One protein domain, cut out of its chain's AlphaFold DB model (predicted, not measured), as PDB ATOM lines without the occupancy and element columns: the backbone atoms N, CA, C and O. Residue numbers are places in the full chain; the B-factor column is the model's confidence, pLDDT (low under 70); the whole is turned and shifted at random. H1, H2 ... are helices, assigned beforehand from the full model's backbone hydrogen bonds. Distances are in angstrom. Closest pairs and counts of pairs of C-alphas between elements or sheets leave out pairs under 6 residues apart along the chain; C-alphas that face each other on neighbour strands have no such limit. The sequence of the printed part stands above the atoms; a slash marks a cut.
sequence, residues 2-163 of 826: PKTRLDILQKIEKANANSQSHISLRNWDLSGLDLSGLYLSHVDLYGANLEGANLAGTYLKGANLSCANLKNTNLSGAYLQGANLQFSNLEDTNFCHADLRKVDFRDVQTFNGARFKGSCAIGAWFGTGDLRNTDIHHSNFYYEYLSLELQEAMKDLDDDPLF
ATOM      1  N   PRO A   2     272.630 152.159 239.898       64.50
ATOM      2  CA  PRO A   2     271.526 152.780 240.620       64.50
ATOM      3  C   PRO A   2     270.371 151.785 240.723       64.50
ATOM      4  O   PRO A   2     270.118 151.018 239.786       64.50
ATOM      5  N   LYS A   3     269.715 151.758 241.878       84.38
ATOM      6  CA  LYS A   3     268.545 150.917 242.120       84.38
ATOM      7  C   LYS A   3     267.264 151.672 241.813       84.38
ATOM      8  O   LYS A   3     267.255 152.891 241.742       84.38
ATOM      9  N   THR A   4     266.179 150.939 241.603       89.62
ATOM     10  CA  THR A   4     264.842 151.511 241.418       89.62
ATOM     11  C   THR A   4     263.926 151.110 242.572       89.62
ATOM     12  O   THR A   4     264.138 150.076 243.209       89.62
ATOM     13  N   ARG A   5     262.840 151.866 242.803       89.06
ATOM     14  CA  ARG A   5     261.766 151.452 243.730       89.06
ATOM     15  C   ARG A   5     261.238 150.045 243.392       89.06
ATOM     16  O   ARG A   5     260.887 149.290 244.294       89.06
ATOM     17  N   LEU A   6     261.247 149.658 242.111       89.19
ATOM     18  CA  LEU A   6     260.812 148.335 241.651       89.19
ATOM     19  C   LEU A   6     261.783 147.204 242.039       89.19
ATOM     20  O   LEU A   6     261.313 146.147 242.450       89.19
ATOM     21  N   ASP A   7     263.107 147.414 241.987       90.38
ATOM     22  CA  ASP A   7     264.094 146.442 242.507       90.38
ATOM     23  C   ASP A   7     263.828 146.110 243.985       90.38
ATOM     24  O   ASP A   7     264.005 144.973 244.425       90.38
ATOM     25  N   ILE A   8     263.437 147.128 244.753       89.12
ATOM     26  CA  ILE A   8     263.222 147.054 246.199       89.12
ATOM     27  C   ILE A   8     261.883 146.374 246.492       89.12
ATOM     28  O   ILE A   8     261.837 145.465 247.316       89.12
ATOM     29  N   LEU A   9     260.819 146.714 245.756       89.19
ATOM     30  CA  LEU A   9     259.540 145.998 245.824       89.19
ATOM     31  C   LEU A   9     259.708 144.507 245.498       89.19
ATOM     32  O   LEU A   9     259.311 143.670 246.301       89.19
ATOM     33  N   GLN A  10     260.406 144.157 244.413       89.81
ATOM     34  CA  GLN A  10     260.701 142.756 244.071       89.81
ATOM     35  C   GLN A  10     261.555 142.049 245.138       89.81
ATOM     36  O   GLN A  10     261.415 140.844 245.359       89.81
ATOM     37  N   LYS A  11     262.446 142.777 245.821       88.31
ATOM     38  CA  LYS A  11     263.242 142.261 246.945       88.31
ATOM     39  C   LYS A  11     262.367 141.985 248.177       88.31
ATOM     40  O   LYS A  11     262.564 140.944 248.799       88.31
ATOM     41  N   ILE A  12     261.400 142.855 248.487       85.81
ATOM     42  CA  ILE A  12     260.414 142.679 249.570       85.81
ATOM     43  C   ILE A  12     259.462 141.519 249.247       85.81
ATOM     44  O   ILE A  12     259.332 140.596 250.045       85.81
ATOM     45  N   GLU A  13     258.859 141.503 248.055       86.75
ATOM     46  CA  GLU A  13     257.997 140.411 247.578       86.75
ATOM     47  C   GLU A  13     258.714 139.060 247.658       86.75
ATOM     48  O   GLU A  13     258.161 138.084 248.164       86.75
ATOM     49  N   LYS A  14     259.980 139.006 247.222       85.75
ATOM     50  CA  LYS A  14     260.797 137.793 247.300       85.75
ATOM     51  C   LYS A  14     261.170 137.417 248.735       85.75
ATOM     52  O   LYS A  14     261.259 136.225 249.010       85.75
ATOM     53  N   ALA A  15     261.389 138.367 249.641       82.69
ATOM     54  CA  ALA A  15     261.612 138.055 251.052       82.69
ATOM     55  C   ALA A  15     260.347 137.447 251.680       82.69
ATOM     56  O   ALA A  15     260.405 136.345 252.224       82.69
ATOM     57  N   ASN A  16     259.197 138.097 251.482       81.69
ATOM     58  CA  ASN A  16     257.890 137.656 251.972       81.69
ATOM     59  C   ASN A  16     257.509 136.269 251.426       81.69
ATOM     60  O   ASN A  16     257.111 135.393 252.189       81.69
ATOM     61  N   ALA A  17     257.703 136.025 250.126       80.88
ATOM     62  CA  ALA A  17     257.426 134.732 249.491       80.88
ATOM     63  C   ALA A  17     258.346 133.585 249.966       80.88
ATOM     64  O   ALA A  17     258.007 132.419 249.782       80.88
ATOM     65  N   ASN A  18     259.499 133.904 250.565       81.56
ATOM     66  CA  ASN A  18     260.424 132.938 251.168       81.56
ATOM     67  C   ASN A  18     260.370 132.950 252.712       81.56
ATOM     68  O   ASN A  18     261.243 132.358 253.347       81.56
ATOM     69  N   SER A  19     259.397 133.643 253.318       77.81
ATOM     70  CA  SER A  19     259.279 133.859 254.771       77.81
ATOM     71  C   SER A  19     260.567 134.380 255.437       77.81
ATOM     72  O   SER A  19     260.876 134.028 256.576       77.81
ATOM     73  N   GLN A  20     261.349 135.203 254.731       68.75
ATOM     74  CA  GLN A  20     262.589 135.777 255.256       68.75
ATOM     75  C   GLN A  20     262.280 136.961 256.176       68.75
ATOM     76  O   GLN A  20     261.839 138.008 255.713       68.75
ATOM     77  N   SER A  21     262.578 136.811 257.466       62.91
ATOM     78  CA  SER A  21     262.344 137.821 258.510       62.91
ATOM     79  C   SER A  21     263.259 139.051 258.451       62.91
ATOM     80  O   SER A  21     263.075 139.972 259.239       62.91
ATOM     81  N   HIS A  22     264.261 139.069 257.566       68.81
ATOM     82  CA  HIS A  22     265.308 140.090 257.549       68.81
ATOM     83  C   HIS A  22     265.704 140.442 256.110       68.81
ATOM     84  O   HIS A  22     266.252 139.615 255.371       68.81
ATOM     85  N   ILE A  23     265.417 141.677 255.692       85.94
ATOM     86  CA  ILE A  23     265.646 142.149 254.321       85.94
ATOM     87  C   ILE A  23     266.978 142.901 254.271       85.94
ATOM     88  O   ILE A  23     267.089 144.014 254.766       85.94
ATOM     89  N   SER A  24     267.998 142.314 253.639       89.12
ATOM     90  CA  SER A  24     269.309 142.967 253.511       89.12
ATOM     91  C   SER A  24     269.424 143.820 252.239       89.12
ATOM     92  O   SER A  24     269.294 143.303 251.118       89.12
ATOM     93  N   LEU A  25     269.700 145.110 252.453       90.31
ATOM     94  CA  LEU A  25     269.962 146.190 251.492       90.31
ATOM     95  C   LEU A  25     271.307 146.909 251.790       90.31
ATOM     96  O   LEU A  25     271.526 148.026 251.322       90.31
ATOM     97  N   ARG A  26     272.214 146.288 252.567       91.12
ATOM     98  CA  ARG A  26     273.504 146.881 252.981       91.12
ATOM     99  C   ARG A  26     274.293 147.425 251.792       91.12
ATOM    100  O   ARG A  26     274.474 146.716 250.799       91.12
ATOM    101  N   ASN A  27     274.833 148.631 251.930       89.69
ATOM    102  CA  ASN A  27     275.625 149.327 250.913       89.69
ATOM    103  C   ASN A  27     274.911 149.481 249.549       89.69
ATOM    104  O   ASN A  27     275.571 149.552 248.510       89.69
ATOM    105  N   TRP A  28     273.569 149.485 249.510       93.94
ATOM    106  CA  TRP A  28     272.830 149.803 248.283       93.94
ATOM    107  C   TRP A  28     272.866 151.309 248.011       93.94
ATOM    108  O   TRP A  28     272.798 152.124 248.928       93.94
ATOM    109  N   ASP A  29     272.940 151.658 246.730       94.00
ATOM    110  CA  ASP A  29     272.793 153.029 246.253       94.00
ATOM    111  C   ASP A  29     271.315 153.296 245.942       94.00
ATOM    112  O   ASP A  29     270.740 152.703 245.021       94.00
ATOM    113  N   LEU A  30     270.708 154.118 246.793       93.25
ATOM    114  CA  LEU A  30     269.278 154.410 246.915       93.25
ATOM    115  C   LEU A  30     268.992 155.927 246.868       93.25
ATOM    116  O   LEU A  30     267.868 156.347 247.136       93.25
ATOM    117  N   SER A  31     270.007 156.736 246.557       94.88
ATOM    118  CA  SER A  31     269.933 158.198 246.538       94.88
ATOM    119  C   SER A  31     268.850 158.723 245.588       94.88
ATOM    120  O   SER A  31     268.628 158.187 244.499       94.88
ATOM    121  N   GLY A  32     268.129 159.758 246.024       91.88
ATOM    122  CA  GLY A  32     267.039 160.390 245.273       91.88
ATOM    123  C   GLY A  32     265.814 159.504 245.002       91.88
ATOM    124  O   GLY A  32     264.922 159.921 244.260       91.88
ATOM    125  N   LEU A  33     265.743 158.284 245.550       94.44
ATOM    126  CA  LEU A  33     264.608 157.389 245.321       94.44
ATOM    127  C   LEU A  33     263.411 157.742 246.199       94.44
ATOM    128  O   LEU A  33     263.531 157.952 247.405       94.44
ATOM    129  N   ASP A  34     262.221 157.685 245.608       93.94
ATOM    130  CA  ASP A  34     260.992 157.613 246.384       93.94
ATOM    131  C   ASP A  34     260.789 156.194 246.939       93.94
ATOM    132  O   ASP A  34     260.622 155.226 246.195       93.94
ATOM    133  N   LEU A  35     260.802 156.098 248.265       91.19
ATOM    134  CA  LEU A  35     260.660 154.902 249.094       91.19
ATOM    135  C   LEU A  35     259.530 155.066 250.133       91.19
ATOM    136  O   LEU A  35     259.428 154.269 251.069       91.19
ATOM    137  N   SER A  36     258.697 156.100 249.983       88.69
ATOM    138  CA  SER A  36     257.643 156.490 250.924       88.69
ATOM    139  C   SER A  36     256.568 155.419 251.110       88.69
ATOM    140  O   SER A  36     256.227 154.691 250.170       88.69
ATOM    141  N   GLY A  37     256.032 155.314 252.327       77.62
ATOM    142  CA  GLY A  37     254.959 154.380 252.689       77.62
ATOM    143  C   GLY A  37     255.303 152.891 252.546       77.62
ATOM    144  O   GLY A  37     254.395 152.060 252.522       77.62
ATOM    145  N   LEU A  38     256.582 152.526 252.394       87.12
ATOM    146  CA  LEU A  38     256.997 151.123 252.293       87.12
ATOM    147  C   LEU A  38     257.034 150.440 253.670       87.12
ATOM    148  O   LEU A  38     257.240 151.077 254.703       87.12
ATOM    149  N   TYR A  39     256.879 149.115 253.671       84.50
ATOM    150  CA  TYR A  39     257.121 148.277 254.844       84.50
ATOM    151  C   TYR A  39     258.561 147.758 254.802       84.50
ATOM    152  O   TYR A  39     258.897 146.906 253.979       84.50
ATOM    153  N   LEU A  40     259.407 148.316 255.669       85.06
ATOM    154  CA  LEU A  40     260.849 148.072 255.779       85.06
ATOM    155  C   LEU A  40     261.282 147.847 257.247       85.06
ATOM    156  O   LEU A  40     262.443 148.050 257.599       85.06
ATOM    157  N   SER A  41     260.369 147.422 258.125       84.81
ATOM    158  CA  SER A  41     260.707 147.045 259.504       84.81
ATOM    159  C   SER A  41     261.742 145.914 259.514       84.81
ATOM    160  O   SER A  41     261.642 144.976 258.722       84.81
ATOM    161  N   HIS A  42     262.741 146.007 260.393       84.00
ATOM    162  CA  HIS A  42     263.879 145.078 260.470       84.00
ATOM    163  C   HIS A  42     264.647 144.892 259.138       84.00
ATOM    164  O   HIS A  42     265.226 143.834 258.873       84.00
ATOM    165  N   VAL A  43     264.662 145.921 258.279       89.62
ATOM    166  CA  VAL A  43     265.565 145.994 257.120       89.62
ATOM    167  C   VAL A  43     266.996 146.288 257.578       89.62
ATOM    168  O   VAL A  43     267.222 147.054 258.513       89.62
ATOM    169  N   ASP A  44     267.975 145.726 256.879       89.69
ATOM    170  CA  ASP A  44     269.399 145.976 257.103       89.69
ATOM    171  C   ASP A  44     269.970 146.819 255.959       89.69
ATOM    172  O   ASP A  44     270.346 146.307 254.902       89.69
ATOM    173  N   LEU A  45     269.977 148.130 256.193       93.00
ATOM    174  CA  LEU A  45     270.433 149.227 255.336       93.00
ATOM    175  C   LEU A  45     271.842 149.727 255.718       93.00
ATOM    176  O   LEU A  45     272.226 150.818 255.301       93.00
ATOM    177  N   TYR A  46     272.630 148.948 256.473       92.06
ATOM    178  CA  TYR A  46     273.988 149.335 256.881       92.06
ATOM    179  C   TYR A  46     274.809 149.895 255.713       92.06
ATOM    180  O   TYR A  46     274.948 149.223 254.685       92.06
ATOM    181  N   GLY A  47     275.379 151.090 255.871       88.12
ATOM    182  CA  GLY A  47     276.222 151.720 254.850       88.12
ATOM    183  C   GLY A  47     275.512 152.067 253.535       88.12
ATOM    184  O   GLY A  47     276.183 152.344 252.542       88.12
ATOM    185  N   ALA A  48     274.175 152.010 253.470       94.44
ATOM    186  CA  ALA A  48     273.428 152.388 252.272       94.44
ATOM    187  C   ALA A  48     273.531 153.899 252.001       94.44
ATOM    188  O   ALA A  48     273.556 154.718 252.921       94.44
ATOM    189  N   ASN A  49     273.557 154.269 250.722       95.88
ATOM    190  CA  ASN A  49     273.490 155.660 250.295       95.88
ATOM    191  C   ASN A  49     272.030 156.027 250.022       95.88
ATOM    192  O   ASN A  49     271.478 155.600 249.013       95.88
ATOM    193  N   LEU A  50     271.411 156.788 250.917       96.25
ATOM    194  CA  LEU A  50     270.017 157.235 250.855       96.25
ATOM    195  C   LEU A  50     269.894 158.733 250.534       96.25
ATOM    196  O   LEU A  50     268.795 159.267 250.589       96.25
ATOM    197  N   GLU A  51     270.988 159.407 250.167       96.88
ATOM    198  CA  GLU A  51     271.034 160.863 250.000       96.88
ATOM    199  C   GLU A  51     269.905 161.417 249.111       96.88
ATOM    200  O   GLU A  51     269.735 160.997 247.965       96.88
ATOM    201  N   GLY A  52     269.101 162.338 249.646       95.25
ATOM    202  CA  GLY A  52     267.943 162.927 248.964       95.25
ATOM    203  C   GLY A  52     266.753 161.983 248.730       95.25
ATOM    204  O   GLY A  52     265.843 162.337 247.979       95.25
ATOM    205  N   ALA A  53     266.736 160.776 249.308       96.50
ATOM    206  CA  ALA A  53     265.618 159.841 249.170       96.50
ATOM    207  C   ALA A  53     264.374 160.303 249.953       96.50
ATOM    208  O   ALA A  53     264.457 161.014 250.954       96.50
ATOM    209  N   ASN A  54     263.194 159.852 249.525       94.81
ATOM    210  CA  ASN A  54     261.927 160.129 250.200       94.81
ATOM    211  C   ASN A  54     261.407 158.869 250.905       94.81
ATOM    212  O   ASN A  54     260.827 158.001 250.266       94.81
ATOM    213  N   LEU A  55     261.593 158.782 252.219       94.62
ATOM    214  CA  LEU A  55     261.123 157.727 253.128       94.62
ATOM    215  C   LEU A  55     259.921 158.186 253.991       94.62
ATOM    216  O   LEU A  55     259.667 157.630 255.059       94.62
ATOM    217  N   ALA A  56     259.173 159.206 253.558       86.19
ATOM    218  CA  ALA A  56     258.025 159.718 254.305       86.19
ATOM    219  C   ALA A  56     256.961 158.634 254.556       86.19
ATOM    220  O   ALA A  56     256.601 157.882 253.648       86.19
ATOM    221  N   GLY A  57     256.448 158.551 255.786       74.00
ATOM    222  CA  GLY A  57     255.443 157.551 256.179       74.00
ATOM    223  C   GLY A  57     255.907 156.086 256.117       74.00
ATOM    224  O   GLY A  57     255.073 155.185 256.190       74.00
ATOM    225  N   THR A  58     257.202 155.820 255.927       86.69
ATOM    226  CA  THR A  58     257.745 154.459 255.800       86.69
ATOM    227  C   THR A  58     257.875 153.783 257.167       86.69
ATOM    228  O   THR A  58     258.279 154.405 258.150       86.69
ATOM    229  N   TYR A  59     257.565 152.487 257.231       81.81
ATOM    230  CA  TYR A  59     257.756 151.671 258.430       81.81
ATOM    231  C   TYR A  59     259.191 151.139 258.462       81.81
ATOM    232  O   TYR A  59     259.570 150.343 257.608       81.81
ATOM    233  N   LEU A  60     259.979 151.589 259.435       86.88
ATOM    234  CA  LEU A  60     261.401 151.294 259.654       86.88
ATOM    235  C   LEU A  60     261.663 150.791 261.090       86.88
ATOM    236  O   LEU A  60     262.796 150.836 261.569       86.88
ATOM    237  N   LYS A  61     260.628 150.305 261.790       84.31
ATOM    238  CA  LYS A  61     260.725 149.771 263.157       84.31
ATOM    239  C   LYS A  61     261.839 148.724 263.246       84.31
ATOM    240  O   LYS A  61     261.850 147.766 262.473       84.31
ATOM    241  N   GLY A  62     262.787 148.917 264.161       79.75
ATOM    242  CA  GLY A  62     263.937 148.033 264.358       79.75
ATOM    243  C   GLY A  62     264.858 147.872 263.139       79.75
ATOM    244  O   GLY A  62     265.526 146.844 263.038       79.75
ATOM    245  N   ALA A  63     264.862 148.816 262.191       90.25
ATOM    246  CA  ALA A  63     265.763 148.801 261.038       90.25
ATOM    247  C   ALA A  63     267.215 149.120 261.434       90.25
ATOM    248  O   ALA A  63     267.469 149.955 262.301       90.25
ATOM    249  N   ASN A  64     268.179 148.510 260.747       91.75
ATOM    250  CA  ASN A  64     269.593 148.839 260.878       91.75
ATOM    251  C   ASN A  64     270.033 149.788 259.751       91.75
ATOM    252  O   ASN A  64     270.299 149.356 258.633       91.75
ATOM    253  N   LEU A  65     270.120 151.075 260.064       94.56
ATOM    254  CA  LEU A  65     270.560 152.191 259.220       94.56
ATOM    255  C   LEU A  65     271.982 152.676 259.588       94.56
ATOM    256  O   LEU A  65     272.417 153.728 259.119       94.56
ATOM    257  N   SER A  66     272.723 151.936 260.421       89.75
ATOM    258  CA  SER A  66     274.066 152.347 260.853       89.75
ATOM    259  C   SER A  66     275.044 152.540 259.684       89.75
ATOM    260  O   SER A  66     274.980 151.854 258.661       89.75
ATOM    261  N   CYS A  67     275.944 153.515 259.810       88.69
ATOM    262  CA  CYS A  67     276.864 153.970 258.757       88.69
ATOM    263  C   CYS A  67     276.199 154.473 257.451       88.69
ATOM    264  O   CYS A  67     276.915 154.715 256.480       88.69
ATOM    265  N   ALA A  68     274.867 154.606 257.367       93.62
ATOM    266  CA  ALA A  68     274.195 155.061 256.145       93.62
ATOM    267  C   ALA A  68     274.405 156.564 255.879       93.62
ATOM    268  O   ALA A  68     274.487 157.375 256.803       93.62
ATOM    269  N   ASN A  69     274.434 156.956 254.605       95.50
ATOM    270  CA  ASN A  69     274.378 158.365 254.213       95.50
ATOM    271  C   ASN A  69     272.914 158.762 254.013       95.50
ATOM    272  O   ASN A  69     272.323 158.412 252.994       95.50
ATOM    273  N   LEU A  70     272.327 159.458 254.987       96.50
ATOM    274  CA  LEU A  70     270.941 159.930 254.964       96.50
ATOM    275  C   LEU A  70     270.844 161.424 254.615       96.50
ATOM    276  O   LEU A  70     269.760 161.992 254.722       96.50
ATOM    277  N   LYS A  71     271.921 162.062 254.136       95.75
ATOM    278  CA  LYS A  71     271.925 163.496 253.820       95.75
ATOM    279  C   LYS A  71     270.712 163.928 252.975       95.75
ATOM    280  O   LYS A  71     270.375 163.263 252.002       95.75
ATOM    281  N   ASN A  72     270.043 165.030 253.319       95.81
ATOM    282  CA  ASN A  72     268.838 165.535 252.632       95.81
ATOM    283  C   ASN A  72     267.658 164.527 252.531       95.81
ATOM    284  O   ASN A  72     266.741 164.725 251.731       95.81
ATOM    285  N   THR A  73     267.640 163.432 253.305       97.38
ATOM    286  CA  THR A  73     266.565 162.419 253.231       97.38
ATOM    287  C   THR A  73     265.281 162.927 253.880       97.38
ATOM    288  O   THR A  73     265.295 163.473 254.984       97.38
ATOM    289  N   ASN A  74     264.135 162.683 253.244       95.25
ATOM    290  CA  ASN A  74     262.832 162.982 253.828       95.25
ATOM    291  C   ASN A  74     262.256 161.773 254.584       95.25
ATOM    292  O   ASN A  74     261.712 160.866 253.965       95.25
ATOM    293  N   LEU A  75     262.333 161.776 255.913       96.12
ATOM    294  CA  LEU A  75     261.774 160.776 256.838       96.12
ATOM    295  C   LEU A  75     260.498 161.272 257.555       96.12
ATOM    296  O   LEU A  75     260.105 160.728 258.587       96.12
ATOM    297  N   SER A  76     259.824 162.298 257.023       84.31
ATOM    298  CA  SER A  76     258.667 162.915 257.681       84.31
ATOM    299  C   SER A  76     257.529 161.916 257.919       84.31
ATOM    300  O   SER A  76     257.072 161.265 256.973       84.31
ATOM    301  N   GLY A  77     257.049 161.802 259.158       73.81
ATOM    302  CA  GLY A  77     255.999 160.850 259.536       73.81
ATOM    303  C   GLY A  77     256.399 159.371 259.456       73.81
ATOM    304  O   GLY A  77     255.520 158.516 259.467       73.81
ATOM    305  N   ALA A  78     257.688 159.044 259.313       86.50
ATOM    306  CA  ALA A  78     258.159 157.660 259.293       86.50
ATOM    307  C   ALA A  78     258.163 157.029 260.699       86.50
ATOM    308  O   ALA A  78     258.335 157.714 261.708       86.50
ATOM    309  N   TYR A  79     258.012 155.706 260.759       82.81
ATOM    310  CA  TYR A  79     257.961 154.932 262.001       82.81
ATOM    311  C   TYR A  79     259.290 154.201 262.212       82.81
ATOM    312  O   TYR A  79     259.491 153.124 261.655       82.81
ATOM    313  N   LEU A  80     260.214 154.781 262.976       88.06
ATOM    314  CA  LEU A  80     261.587 154.290 263.159       88.06
ATOM    315  C   LEU A  80     261.809 153.595 264.514       88.06
ATOM    316  O   LEU A  80     262.951 153.445 264.930       88.06
ATOM    317  N   GLN A  81     260.762 153.179 265.234       82.62
ATOM    318  CA  GLN A  81     260.903 152.810 266.649       82.62
ATOM    319  C   GLN A  81     261.928 151.680 266.848       82.62
ATOM    320  O   GLN A  81     261.850 150.641 266.190       82.62
ATOM    321  N   GLY A  82     262.910 151.873 267.728       76.12
ATOM    322  CA  GLY A  82     263.982 150.893 267.943       76.12
ATOM    323  C   GLY A  82     265.009 150.751 266.808       76.12
ATOM    324  O   GLY A  82     265.796 149.806 266.839       76.12
ATOM    325  N   ALA A  83     264.998 151.609 265.781       89.44
ATOM    326  CA  ALA A  83     265.975 151.564 264.690       89.44
ATOM    327  C   ALA A  83     267.372 152.024 265.145       89.44
ATOM    328  O   ALA A  83     267.502 152.903 265.994       89.44
ATOM    329  N   ASN A  84     268.421 151.467 264.540       89.38
ATOM    330  CA  ASN A  84     269.811 151.863 264.776       89.38
ATOM    331  C   ASN A  84     270.300 152.763 263.630       89.38
ATOM    332  O   ASN A  84     270.344 152.318 262.488       89.38
ATOM    333  N   LEU A  85     270.684 154.000 263.938       92.69
ATOM    334  CA  LEU A  85     271.252 154.998 263.026       92.69
ATOM    335  C   LEU A  85     272.707 155.367 263.392       92.69
ATOM    336  O   LEU A  85     273.220 156.377 262.909       92.69
ATOM    337  N   GLN A  86     273.400 154.568 264.211       85.25
ATOM    338  CA  GLN A  86     274.755 154.886 264.674       85.25
ATOM    339  C   GLN A  86     275.736 155.103 263.513       85.25
ATOM    340  O   GLN A  86     275.682 154.396 262.505       85.25
ATOM    341  N   PHE A  87     276.649 156.069 263.634       84.88
ATOM    342  CA  PHE A  87     277.611 156.444 262.581       84.88
ATOM    343  C   PHE A  87     276.996 156.879 261.237       84.88
ATOM    344  O   PHE A  87     277.732 157.006 260.256       84.88
ATOM    345  N   SER A  88     275.680 157.103 261.143       89.50
ATOM    346  CA  SER A  88     275.059 157.652 259.929       89.50
ATOM    347  C   SER A  88     275.319 159.158 259.778       89.50
ATOM    348  O   SER A  88     275.660 159.847 260.742       89.50
ATOM    349  N   ASN A  89     275.178 159.668 258.554       91.69
ATOM    350  CA  ASN A  89     275.169 161.103 258.265       91.69
ATOM    351  C   ASN A  89     273.717 161.590 258.154       91.69
ATOM    352  O   ASN A  89     273.039 161.182 257.210       91.69
ATOM    353  N   LEU A  90     273.258 162.449 259.073       91.75
ATOM    354  CA  LEU A  90     271.883 162.969 259.107       91.75
ATOM    355  C   LEU A  90     271.763 164.431 258.644       91.75
ATOM    356  O   LEU A  90     270.721 165.051 258.857       91.75
ATOM    357  N   GLU A  91     272.785 164.987 257.991       91.38
ATOM    358  CA  GLU A  91     272.776 166.368 257.488       91.38
ATOM    359  C   GLU A  91     271.514 166.666 256.642       91.38
ATOM    360  O   GLU A  91     271.131 165.866 255.791       91.38
ATOM    361  N   ASP A  92     270.817 167.775 256.888       92.62
ATOM    362  CA  ASP A  92     269.551 168.156 256.228       92.62
ATOM    363  C   ASP A  92     268.399 167.110 256.305       92.62
ATOM    364  O   ASP A  92     267.427 167.187 255.547       92.62
ATOM    365  N   THR A  93     268.468 166.101 257.187       94.62
ATOM    366  CA  THR A  93     267.467 165.010 257.231       94.62
ATOM    367  C   THR A  93     266.155 165.455 257.877       94.62
ATOM    368  O   THR A  93     266.117 165.874 259.036       94.62
ATOM    369  N   ASN A  94     265.036 165.315 257.167       91.56
ATOM    370  CA  ASN A  94     263.724 165.740 257.650       91.56
ATOM    371  C   ASN A  94     262.977 164.615 258.389       91.56
ATOM    372  O   ASN A  94     262.294 163.812 257.763       91.56
ATOM    373  N   PHE A  95     263.042 164.603 259.716       90.56
ATOM    374  CA  PHE A  95     262.292 163.731 260.628       90.56
ATOM    375  C   PHE A  95     260.958 164.332 261.138       90.56
ATOM    376  O   PHE A  95     260.405 163.829 262.114       90.56
ATOM    377  N   CYS A  96     260.419 165.404 260.538       81.69
ATOM    378  CA  CYS A  96     259.223 166.080 261.070       81.69
ATOM    379  C   CYS A  96     258.049 165.101 261.251       81.69
ATOM    380  O   CYS A  96     257.691 164.378 260.320       81.69
ATOM    381  N   HIS A  97     257.442 165.090 262.438       75.56
ATOM    382  CA  HIS A  97     256.369 164.164 262.835       75.56
ATOM    383  C   HIS A  97     256.706 162.659 262.789       75.56
ATOM    384  O   HIS A  97     255.796 161.835 262.840       75.56
ATOM    385  N   ALA A  98     257.982 162.269 262.702       80.75
ATOM    386  CA  ALA A  98     258.390 160.865 262.785       80.75
ATOM    387  C   ALA A  98     258.205 160.281 264.201       80.75
ATOM    388  O   ALA A  98     258.312 160.989 265.205       80.75
ATOM    389  N   ASP A  99     257.986 158.968 264.290       78.31
ATOM    390  CA  ASP A  99     258.050 158.223 265.551       78.31
ATOM    391  C   ASP A  99     259.458 157.633 265.701       78.31
ATOM    392  O   ASP A  99     259.844 156.699 264.996       78.31
ATOM    393  N   LEU A 100     260.234 158.233 266.599       80.94
ATOM    394  CA  LEU A 100     261.651 157.987 266.856       80.94
ATOM    395  C   LEU A 100     261.872 157.283 268.206       80.94
ATOM    396  O   LEU A 100     262.992 157.257 268.717       80.94
ATOM    397  N   ARG A 101     260.819 156.730 268.822       78.62
ATOM    398  CA  ARG A 101     260.909 156.122 270.156       78.62
ATOM    399  C   ARG A 101     261.955 155.010 270.202       78.62
ATOM    400  O   ARG A 101     261.945 154.103 269.369       78.62
ATOM    401  N   LYS A 102     262.845 155.059 271.197       75.19
ATOM    402  CA  LYS A 102     263.939 154.083 271.389       75.19
ATOM    403  C   LYS A 102     264.895 153.950 270.181       75.19
ATOM    404  O   LYS A 102     265.535 152.916 270.026       75.19
ATOM    405  N   VAL A 103     264.988 154.958 269.306       84.12
ATOM    406  CA  VAL A 103     265.988 154.996 268.218       84.12
ATOM    407  C   VAL A 103     267.398 155.151 268.788       84.12
ATOM    408  O   VAL A 103     267.610 155.921 269.719       84.12
ATOM    409  N   ASP A 104     268.377 154.457 268.209       82.19
ATOM    410  CA  ASP A 104     269.791 154.596 268.555       82.19
ATOM    411  C   ASP A 104     270.516 155.520 267.569       82.19
ATOM    412  O   ASP A 104     270.878 155.105 266.469       82.19
ATOM    413  N   PHE A 105     270.717 156.778 267.960       79.94
ATOM    414  CA  PHE A 105     271.472 157.785 267.212       79.94
ATOM    415  C   PHE A 105     272.901 157.991 267.762       79.94
ATOM    416  O   PHE A 105     273.561 158.962 267.386       79.94
ATOM    417  N   ARG A 106     273.399 157.131 268.664       78.19
ATOM    418  CA  ARG A 106     274.747 157.295 269.236       78.19
ATOM    419  C   ARG A 106     275.800 157.295 268.129       78.19
ATOM    420  O   ARG A 106     275.666 156.589 267.135       78.19
ATOM    421  N   ASP A 107     276.843 158.102 268.280       77.88
ATOM    422  CA  ASP A 107     277.929 158.200 267.297       77.88
ATOM    423  C   ASP A 107     277.497 158.673 265.883       77.88
ATOM    424  O   ASP A 107     278.265 158.529 264.930       77.88
ATOM    425  N   VAL A 108     276.286 159.227 265.702       77.38
ATOM    426  CA  VAL A 108     275.879 159.909 264.454       77.38
ATOM    427  C   VAL A 108     276.877 161.016 264.108       77.38
ATOM    428  O   VAL A 108     277.295 161.787 264.968       77.38
ATOM    429  N   GLN A 109     277.251 161.111 262.830       70.81
ATOM    430  CA  GLN A 109     278.333 161.993 262.380       70.81
ATOM    431  C   GLN A 109     277.959 163.481 262.439       70.81
ATOM    432  O   GLN A 109     278.824 164.322 262.672       70.81
ATOM    433  N   THR A 110     276.687 163.811 262.192       76.19
ATOM    434  CA  THR A 110     276.133 165.170 262.288       76.19
ATOM    435  C   THR A 110     274.602 165.147 262.183       76.19
ATOM    436  O   THR A 110     274.052 164.305 261.472       76.19
ATOM    437  N   PHE A 111     273.932 166.098 262.846       76.94
ATOM    438  CA  PHE A 111     272.507 166.428 262.673       76.94
ATOM    439  C   PHE A 111     272.309 167.835 262.064       76.94
ATOM    440  O   PHE A 111     271.217 168.404 262.138       76.94
ATOM    441  N   ASN A 112     273.359 168.432 261.486       79.38
ATOM    442  CA  ASN A 112     273.328 169.791 260.938       79.38
ATOM    443  C   ASN A 112     272.234 169.948 259.866       79.38
ATOM    444  O   ASN A 112     272.234 169.216 258.883       79.38
ATOM    445  N   GLY A 113     271.293 170.872 260.053       73.62
ATOM    446  CA  GLY A 113     270.154 171.074 259.151       73.62
ATOM    447  C   GLY A 113     269.026 170.041 259.291       73.62
ATOM    448  O   GLY A 113     268.002 170.168 258.620       73.62
ATOM    449  N   ALA A 114     269.165 169.022 260.149       84.12
ATOM    450  CA  ALA A 114     268.121 168.024 260.363       84.12
ATOM    451  C   ALA A 114     266.875 168.638 261.031       84.12
ATOM    452  O   ALA A 114     266.946 169.628 261.759       84.12
ATOM    453  N   ARG A 115     265.694 168.065 260.782       83.25
ATOM    454  CA  ARG A 115     264.413 168.679 261.171       83.25
ATOM    455  C   ARG A 115     263.487 167.682 261.836       83.25
ATOM    456  O   ARG A 115     262.853 166.888 261.160       83.25
ATOM    457  N   PHE A 116     263.400 167.735 263.156       79.81
ATOM    458  CA  PHE A 116     262.655 166.805 264.003       79.81
ATOM    459  C   PHE A 116     261.227 167.277 264.309       79.81
ATOM    460  O   PHE A 116     260.431 166.473 264.780       79.81
ATOM    461  N   LYS A 117     260.887 168.540 264.026       73.38
ATOM    462  CA  LYS A 117     259.636 169.225 264.392       73.38
ATOM    463  C   LYS A 117     258.407 168.326 264.571       73.38
ATOM    464  O   LYS A 117     257.906 167.729 263.617       73.38
ATOM    465  N   GLY A 118     257.889 168.274 265.795       60.66
ATOM    466  CA  GLY A 118     256.693 167.509 266.148       60.66
ATOM    467  C   GLY A 118     256.853 165.984 266.120       60.66
ATOM    468  O   GLY A 118     255.838 165.298 266.035       60.66
ATOM    469  N   SER A 119     258.085 165.461 266.133       77.38
ATOM    470  CA  SER A 119     258.387 164.023 266.260       77.38
ATOM    471  C   SER A 119     258.261 163.519 267.701       77.38
ATOM    472  O   SER A 119     258.232 164.299 268.655       77.38
ATOM    473  N   CYS A 120     258.209 162.197 267.871       70.38
ATOM    474  CA  CYS A 120     258.220 161.545 269.181       70.38
ATOM    475  C   CYS A 120     259.534 160.779 269.381       70.38
ATOM    476  O   CYS A 120     259.681 159.664 268.895       70.38
ATOM    477  N   ALA A 121     260.493 161.372 270.091       69.75
ATOM    478  CA  ALA A 121     261.829 160.834 270.355       69.75
ATOM    479  C   ALA A 121     261.993 160.269 271.781       69.75
ATOM    480  O   ALA A 121     263.108 160.170 272.292       69.75
ATOM    481  N   ILE A 122     260.888 159.886 272.433       67.50
ATOM    482  CA  ILE A 122     260.900 159.370 273.810       67.50
ATOM    483  C   ILE A 122     261.788 158.118 273.907       67.50
ATOM    484  O   ILE A 122     261.583 157.121 273.208       67.50
ATOM    485  N   GLY A 123     262.796 158.186 274.778       59.00
ATOM    486  CA  GLY A 123     263.771 157.113 274.992       59.00
ATOM    487  C   GLY A 123     264.787 156.910 273.859       59.00
ATOM    488  O   GLY A 123     265.479 155.895 273.872       59.00
ATOM    489  N   ALA A 124     264.879 157.815 272.878       71.94
ATOM    490  CA  ALA A 124     265.920 157.761 271.851       71.94
ATOM    491  C   ALA A 124     267.307 158.114 272.425       71.94
ATOM    492  O   ALA A 124     267.450 159.012 273.256       71.94
ATOM    493  N   TRP A 125     268.347 157.421 271.963       70.62
ATOM    494  CA  TRP A 125     269.720 157.560 272.447       70.62
ATOM    495  C   TRP A 125     270.541 158.457 271.513       70.62
ATOM    496  O   TRP A 125     271.061 157.981 270.509       70.62
ATOM    497  N   PHE A 126     270.679 159.744 271.841       61.97
ATOM    498  CA  PHE A 126     271.438 160.712 271.027       61.97
ATOM    499  C   PHE A 126     272.960 160.704 271.276       61.97
ATOM    500  O   PHE A 126     273.722 161.072 270.385       61.97
ATOM    501  N   GLY A 127     273.421 160.251 272.449       59.31
ATOM    502  CA  GLY A 127     274.850 160.223 272.797       59.31
ATOM    503  C   GLY A 127     275.501 161.611 272.730       59.31
ATOM    504  O   GLY A 127     274.911 162.591 273.170       59.31
ATOM    505  N   THR A 128     276.685 161.689 272.121       49.88
ATOM    506  CA  THR A 128     277.453 162.914 271.816       49.88
ATOM    507  C   THR A 128     276.831 163.831 270.748       49.88
ATOM    508  O   THR A 128     277.481 164.777 270.304       49.88
ATOM    509  N   GLY A 129     275.612 163.545 270.280       51.84
ATOM    510  CA  GLY A 129     275.005 164.184 269.115       51.84
ATOM    511  C   GLY A 129     274.873 165.708 269.206       51.84
ATOM    512  O   GLY A 129     274.138 166.229 270.044       51.84
ATOM    513  N   ASP A 130     275.532 166.415 268.284       54.59
ATOM    514  CA  ASP A 130     275.393 167.863 268.109       54.59
ATOM    515  C   ASP A 130     274.078 168.196 267.382       54.59
ATOM    516  O   ASP A 130     273.956 167.996 266.170       54.59
ATOM    517  N   LEU A 131     273.103 168.698 268.148       60.12
ATOM    518  CA  LEU A 131     271.757 169.072 267.699       60.12
ATOM    519  C   LEU A 131     271.581 170.593 267.508       60.12
ATOM    520  O   LEU A 131     270.462 171.069 267.319       60.12
ATOM    521  N   ARG A 132     272.655 171.393 267.569       46.44
ATOM    522  CA  ARG A 132     272.550 172.869 267.632       46.44
ATOM    523  C   ARG A 132     271.971 173.513 266.373       46.44
ATOM    524  O   ARG A 132     271.389 174.588 266.449       46.44
ATOM    525  N   ASN A 133     272.073 172.825 265.238       52.53
ATOM    526  CA  ASN A 133     271.489 173.234 263.960       52.53
ATOM    527  C   ASN A 133     270.296 172.334 263.572       52.53
ATOM    528  O   ASN A 133     270.135 171.993 262.400       52.53
ATOM    529  N   THR A 134     269.486 171.899 264.547       58.38
ATOM    530  CA  THR A 134     268.395 170.929 264.352       58.38
ATOM    531  C   THR A 134     267.028 171.493 264.782       58.38
ATOM    532  O   THR A 134     266.834 171.869 265.935       58.38
ATOM    533  N   ASP A 135     266.036 171.514 263.879       56.25
ATOM    534  CA  ASP A 135     264.662 171.998 264.159       56.25
ATOM    535  C   ASP A 135     263.904 170.991 265.040       56.25
ATOM    536  O   ASP A 135     263.238 170.090 264.531       56.25
ATOM    537  N   ILE A 136     264.022 171.120 266.366       64.56
ATOM    538  CA  ILE A 136     263.371 170.238 267.352       64.56
ATOM    539  C   ILE A 136     261.990 170.729 267.830       64.56
ATOM    540  O   ILE A 136     261.387 170.089 268.692       64.56
ATOM    541  N   HIS A 137     261.436 171.822 267.291       62.19
ATOM    542  CA  HIS A 137     260.231 172.464 267.842       62.19
ATOM    543  C   HIS A 137     259.019 171.520 267.971       62.19
ATOM    544  O   HIS A 137     258.683 170.779 267.052       62.19
ATOM    545  N   HIS A 138     258.317 171.571 269.108       52.09
ATOM    546  CA  HIS A 138     257.185 170.683 269.443       52.09
ATOM    547  C   HIS A 138     257.489 169.168 269.417       52.09
ATOM    548  O   HIS A 138     256.557 168.373 269.525       52.09
ATOM    549  N   SER A 139     258.746 168.744 269.258       61.72
ATOM    550  CA  SER A 139     259.113 167.326 269.349       61.72
ATOM    551  C   SER A 139     259.148 166.911 270.815       61.72
ATOM    552  O   SER A 139     259.631 167.679 271.648       61.72
ATOM    553  N   ASN A 140     258.660 165.714 271.143       50.88
ATOM    554  CA  ASN A 140     258.677 165.238 272.522       50.88
ATOM    555  C   ASN A 140     259.793 164.216 272.769       50.88
ATOM    556  O   ASN A 140     259.897 163.216 272.062       50.88
ATOM    557  N   PHE A 141     260.582 164.457 273.815       59.56
ATOM    558  CA  PHE A 141     261.700 163.627 274.264       59.56
ATOM    559  C   PHE A 141     261.419 162.916 275.601       59.56
ATOM    560  O   PHE A 141     262.094 161.938 275.916       59.56
ATOM    561  N   TYR A 142     260.408 163.358 276.363       53.94
ATOM    562  CA  TYR A 142     260.113 162.875 277.718       53.94
ATOM    563  C   TYR A 142     258.667 162.386 277.831       53.94
ATOM    564  O   TYR A 142     257.730 163.008 277.324       53.94
ATOM    565  N   TYR A 143     258.465 161.268 278.520       49.25
ATOM    566  CA  TYR A 143     257.137 160.679 278.693       49.25
ATOM    567  C   TYR A 143     256.248 161.553 279.596       49.25
ATOM    568  O   TYR A 143     255.050 161.710 279.365       49.25
ATOM    569  N   GLU A 144     256.860 162.201 280.582       46.16
ATOM    570  CA  GLU A 144     256.242 163.048 281.599       46.16
ATOM    571  C   GLU A 144     255.575 164.312 281.029       46.16
ATOM    572  O   GLU A 144     254.664 164.843 281.660       46.16
ATOM    573  N   TYR A 145     255.985 164.774 279.839       45.84
ATOM    574  CA  TYR A 145     255.431 165.968 279.175       45.84
ATOM    575  C   TYR A 145     254.334 165.667 278.136       45.84
ATOM    576  O   TYR A 145     253.822 166.583 277.491       45.84
ATOM    577  N   LEU A 146     253.943 164.400 277.974       48.81
ATOM    578  CA  LEU A 146     252.708 164.028 277.275       48.81
ATOM    579  C   LEU A 146     251.472 164.478 278.082       48.81
ATOM    580  O   LEU A 146     251.525 164.581 279.307       48.81
ATOM    581  N   SER A 147     250.325 164.682 277.419       51.22
ATOM    582  CA  SER A 147     249.044 164.767 278.139       51.22
ATOM    583  C   SER A 147     248.715 163.419 278.791       51.22
ATOM    584  O   SER A 147     249.159 162.378 278.309       51.22
ATOM    585  N   LEU A 148     247.908 163.416 279.857       57.25
ATOM    586  CA  LEU A 148     247.532 162.176 280.553       57.25
ATOM    587  C   LEU A 148     246.883 161.157 279.594       57.25
ATOM    588  O   LEU A 148     247.204 159.976 279.631       57.25
ATOM    589  N   GLU A 149     246.058 161.645 278.665       52.78
ATOM    590  CA  GLU A 149     245.413 160.866 277.597       52.78
ATOM    591  C   GLU A 149     246.440 160.220 276.646       52.78
ATOM    592  O   GLU A 149     246.284 159.069 276.244       52.78
ATOM    593  N   LEU A 150     247.523 160.934 276.311       50.97
ATOM    594  CA  LEU A 150     248.620 160.408 275.493       50.97
ATOM    595  C   LEU A 150     249.540 159.463 276.279       50.97
ATOM    596  O   LEU A 150     250.086 158.539 275.682       50.97
ATOM    597  N   GLN A 151     249.700 159.651 277.592       49.84
ATOM    598  CA  GLN A 151     250.397 158.696 278.464       49.84
ATOM    599  C   GLN A 151     249.609 157.386 278.551       49.84
ATOM    600  O   GLN A 151     250.175 156.317 278.348       49.84
ATOM    601  N   GLU A 152     248.298 157.452 278.783       57.06
ATOM    602  CA  GLU A 152     247.428 156.273 278.789       57.06
ATOM    603  C   GLU A 152     247.441 155.564 277.424       57.06
ATOM    604  O   GLU A 152     247.692 154.361 277.375       57.06
ATOM    605  N   ALA A 153     247.318 156.297 276.311       52.38
ATOM    606  CA  ALA A 153     247.410 155.717 274.967       52.38
ATOM    607  C   ALA A 153     248.800 155.133 274.630       52.38
ATOM    608  O   ALA A 153     248.889 154.148 273.897       52.38
ATOM    609  N   MET A 154     249.896 155.710 275.141       52.00
ATOM    610  CA  MET A 154     251.245 155.165 274.935       52.00
ATOM    611  C   MET A 154     251.558 153.958 275.818       52.00
ATOM    612  O   MET A 154     252.345 153.106 275.408       52.00
ATOM    613  N   LYS A 155     250.924 153.838 276.985       53.78
ATOM    614  CA  LYS A 155     251.075 152.683 277.876       53.78
ATOM    615  C   LYS A 155     250.639 151.378 277.202       53.78
ATOM    616  O   LYS A 155     251.340 150.379 277.318       53.78
ATOM    617  N   ASP A 156     249.560 151.426 276.422       48.59
ATOM    618  CA  ASP A 156     249.062 150.298 275.620       48.59
ATOM    619  C   ASP A 156     249.913 150.027 274.350       48.59
ATOM    620  O   ASP A 156     249.681 149.052 273.634       48.59
ATOM    621  N   LEU A 157     250.913 150.874 274.056       50.78
ATOM    622  CA  LEU A 157     251.834 150.757 272.913       50.78
ATOM    623  C   LEU A 157     253.251 150.283 273.289       50.78
ATOM    624  O   LEU A 157     254.046 150.021 272.383       50.78
ATOM    625  N   ASP A 158     253.593 150.205 274.579       45.72
ATOM    626  CA  ASP A 158     254.943 149.846 275.050       45.72
ATOM    627  C   ASP A 158     255.136 148.340 275.344       45.72
ATOM    628  O   ASP A 158     256.262 147.902 275.590       45.72
ATOM    629  N   ASP A 159     254.073 147.536 275.218       42.28
ATOM    630  CA  ASP A 159     254.031 146.069 275.387       42.28
ATOM    631  C   ASP A 159     254.734 145.276 274.244       42.28
ATOM    632  O   ASP A 159     254.301 144.198 273.831       42.28
ATOM    633  N   ASP A 160     255.856 145.787 273.720       41.44
ATOM    634  CA  ASP A 160     256.751 145.042 272.822       41.44
ATOM    635  C   ASP A 160     257.953 144.461 273.601       41.44
ATOM    636  O   ASP A 160     258.916 145.184 273.895       41.44
ATOM    637  N   PRO A 161     257.948 143.150 273.921       37.97
ATOM    638  CA  PRO A 161     258.974 142.522 274.751       37.97
ATOM    639  C   PRO A 161     260.357 142.432 274.082       37.97
ATOM    640  O   PRO A 161     261.306 141.991 274.724       37.97
ATOM    641  N   LEU A 162     260.514 142.856 272.820       38.94
ATOM    642  CA  LEU A 162     261.824 142.943 272.162       38.94
ATOM    643  C   LEU A 162     262.694 144.110 272.669       38.94
ATOM    644  O   LEU A 162     263.879 144.159 272.340       38.94
ATOM    645  N   PHE A 163     262.131 145.046 273.445       38.56
ATOM    646  CA  PHE A 163     262.819 146.274 273.873       38.56
ATOM    647  C   PHE A 163     262.888 146.490 275.394       38.56
ATOM    648  O   PHE A 163     263.392 147.526 275.826       38.56
TER     649      PHE A 163
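Overview. This is residues 2 to 163 of the 826 residues of the protein "Pentapeptide repeats family protein" of Piscirickettsia salmonis (UniProt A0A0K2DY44). With little regular structure in named elements, the chain is wound in stacked turns as a solenoid, roughly from residue 23 to residue 141. H1 caps the end where the winding begins; H2 lies off the other end, and residues 156 to 163 fold back from it. The 162 printed residues hold two named helices, H1 then H2, and no named strand; the class is all helix, though just 21 residues are in named elements. The whole is compact, with a radius of gyration of the C-alphas of 15.3 A and spans of 44 by 34 by 23 A.

Along the chain. H1, residues 5 to 17, begins at C-alpha 5 (261.766, 151.452, 243.730) and is 18.2 A long. H2, residues 148 to 155, ends at C-alpha 155 (251.075, 152.683, 277.876).

Arrangement. H1 and H2 are apart. Residues 23 to 24 pair with residues 43 to 44, parallel. In both helices every O i to N i+4 pair is within hydrogen-bond range.

Size, cuts and confidence. The printed part has no cut. The link from H1 to H2 is long, 130 residues. pLDDT is under 70 at 46 residues, among them 126 to 163.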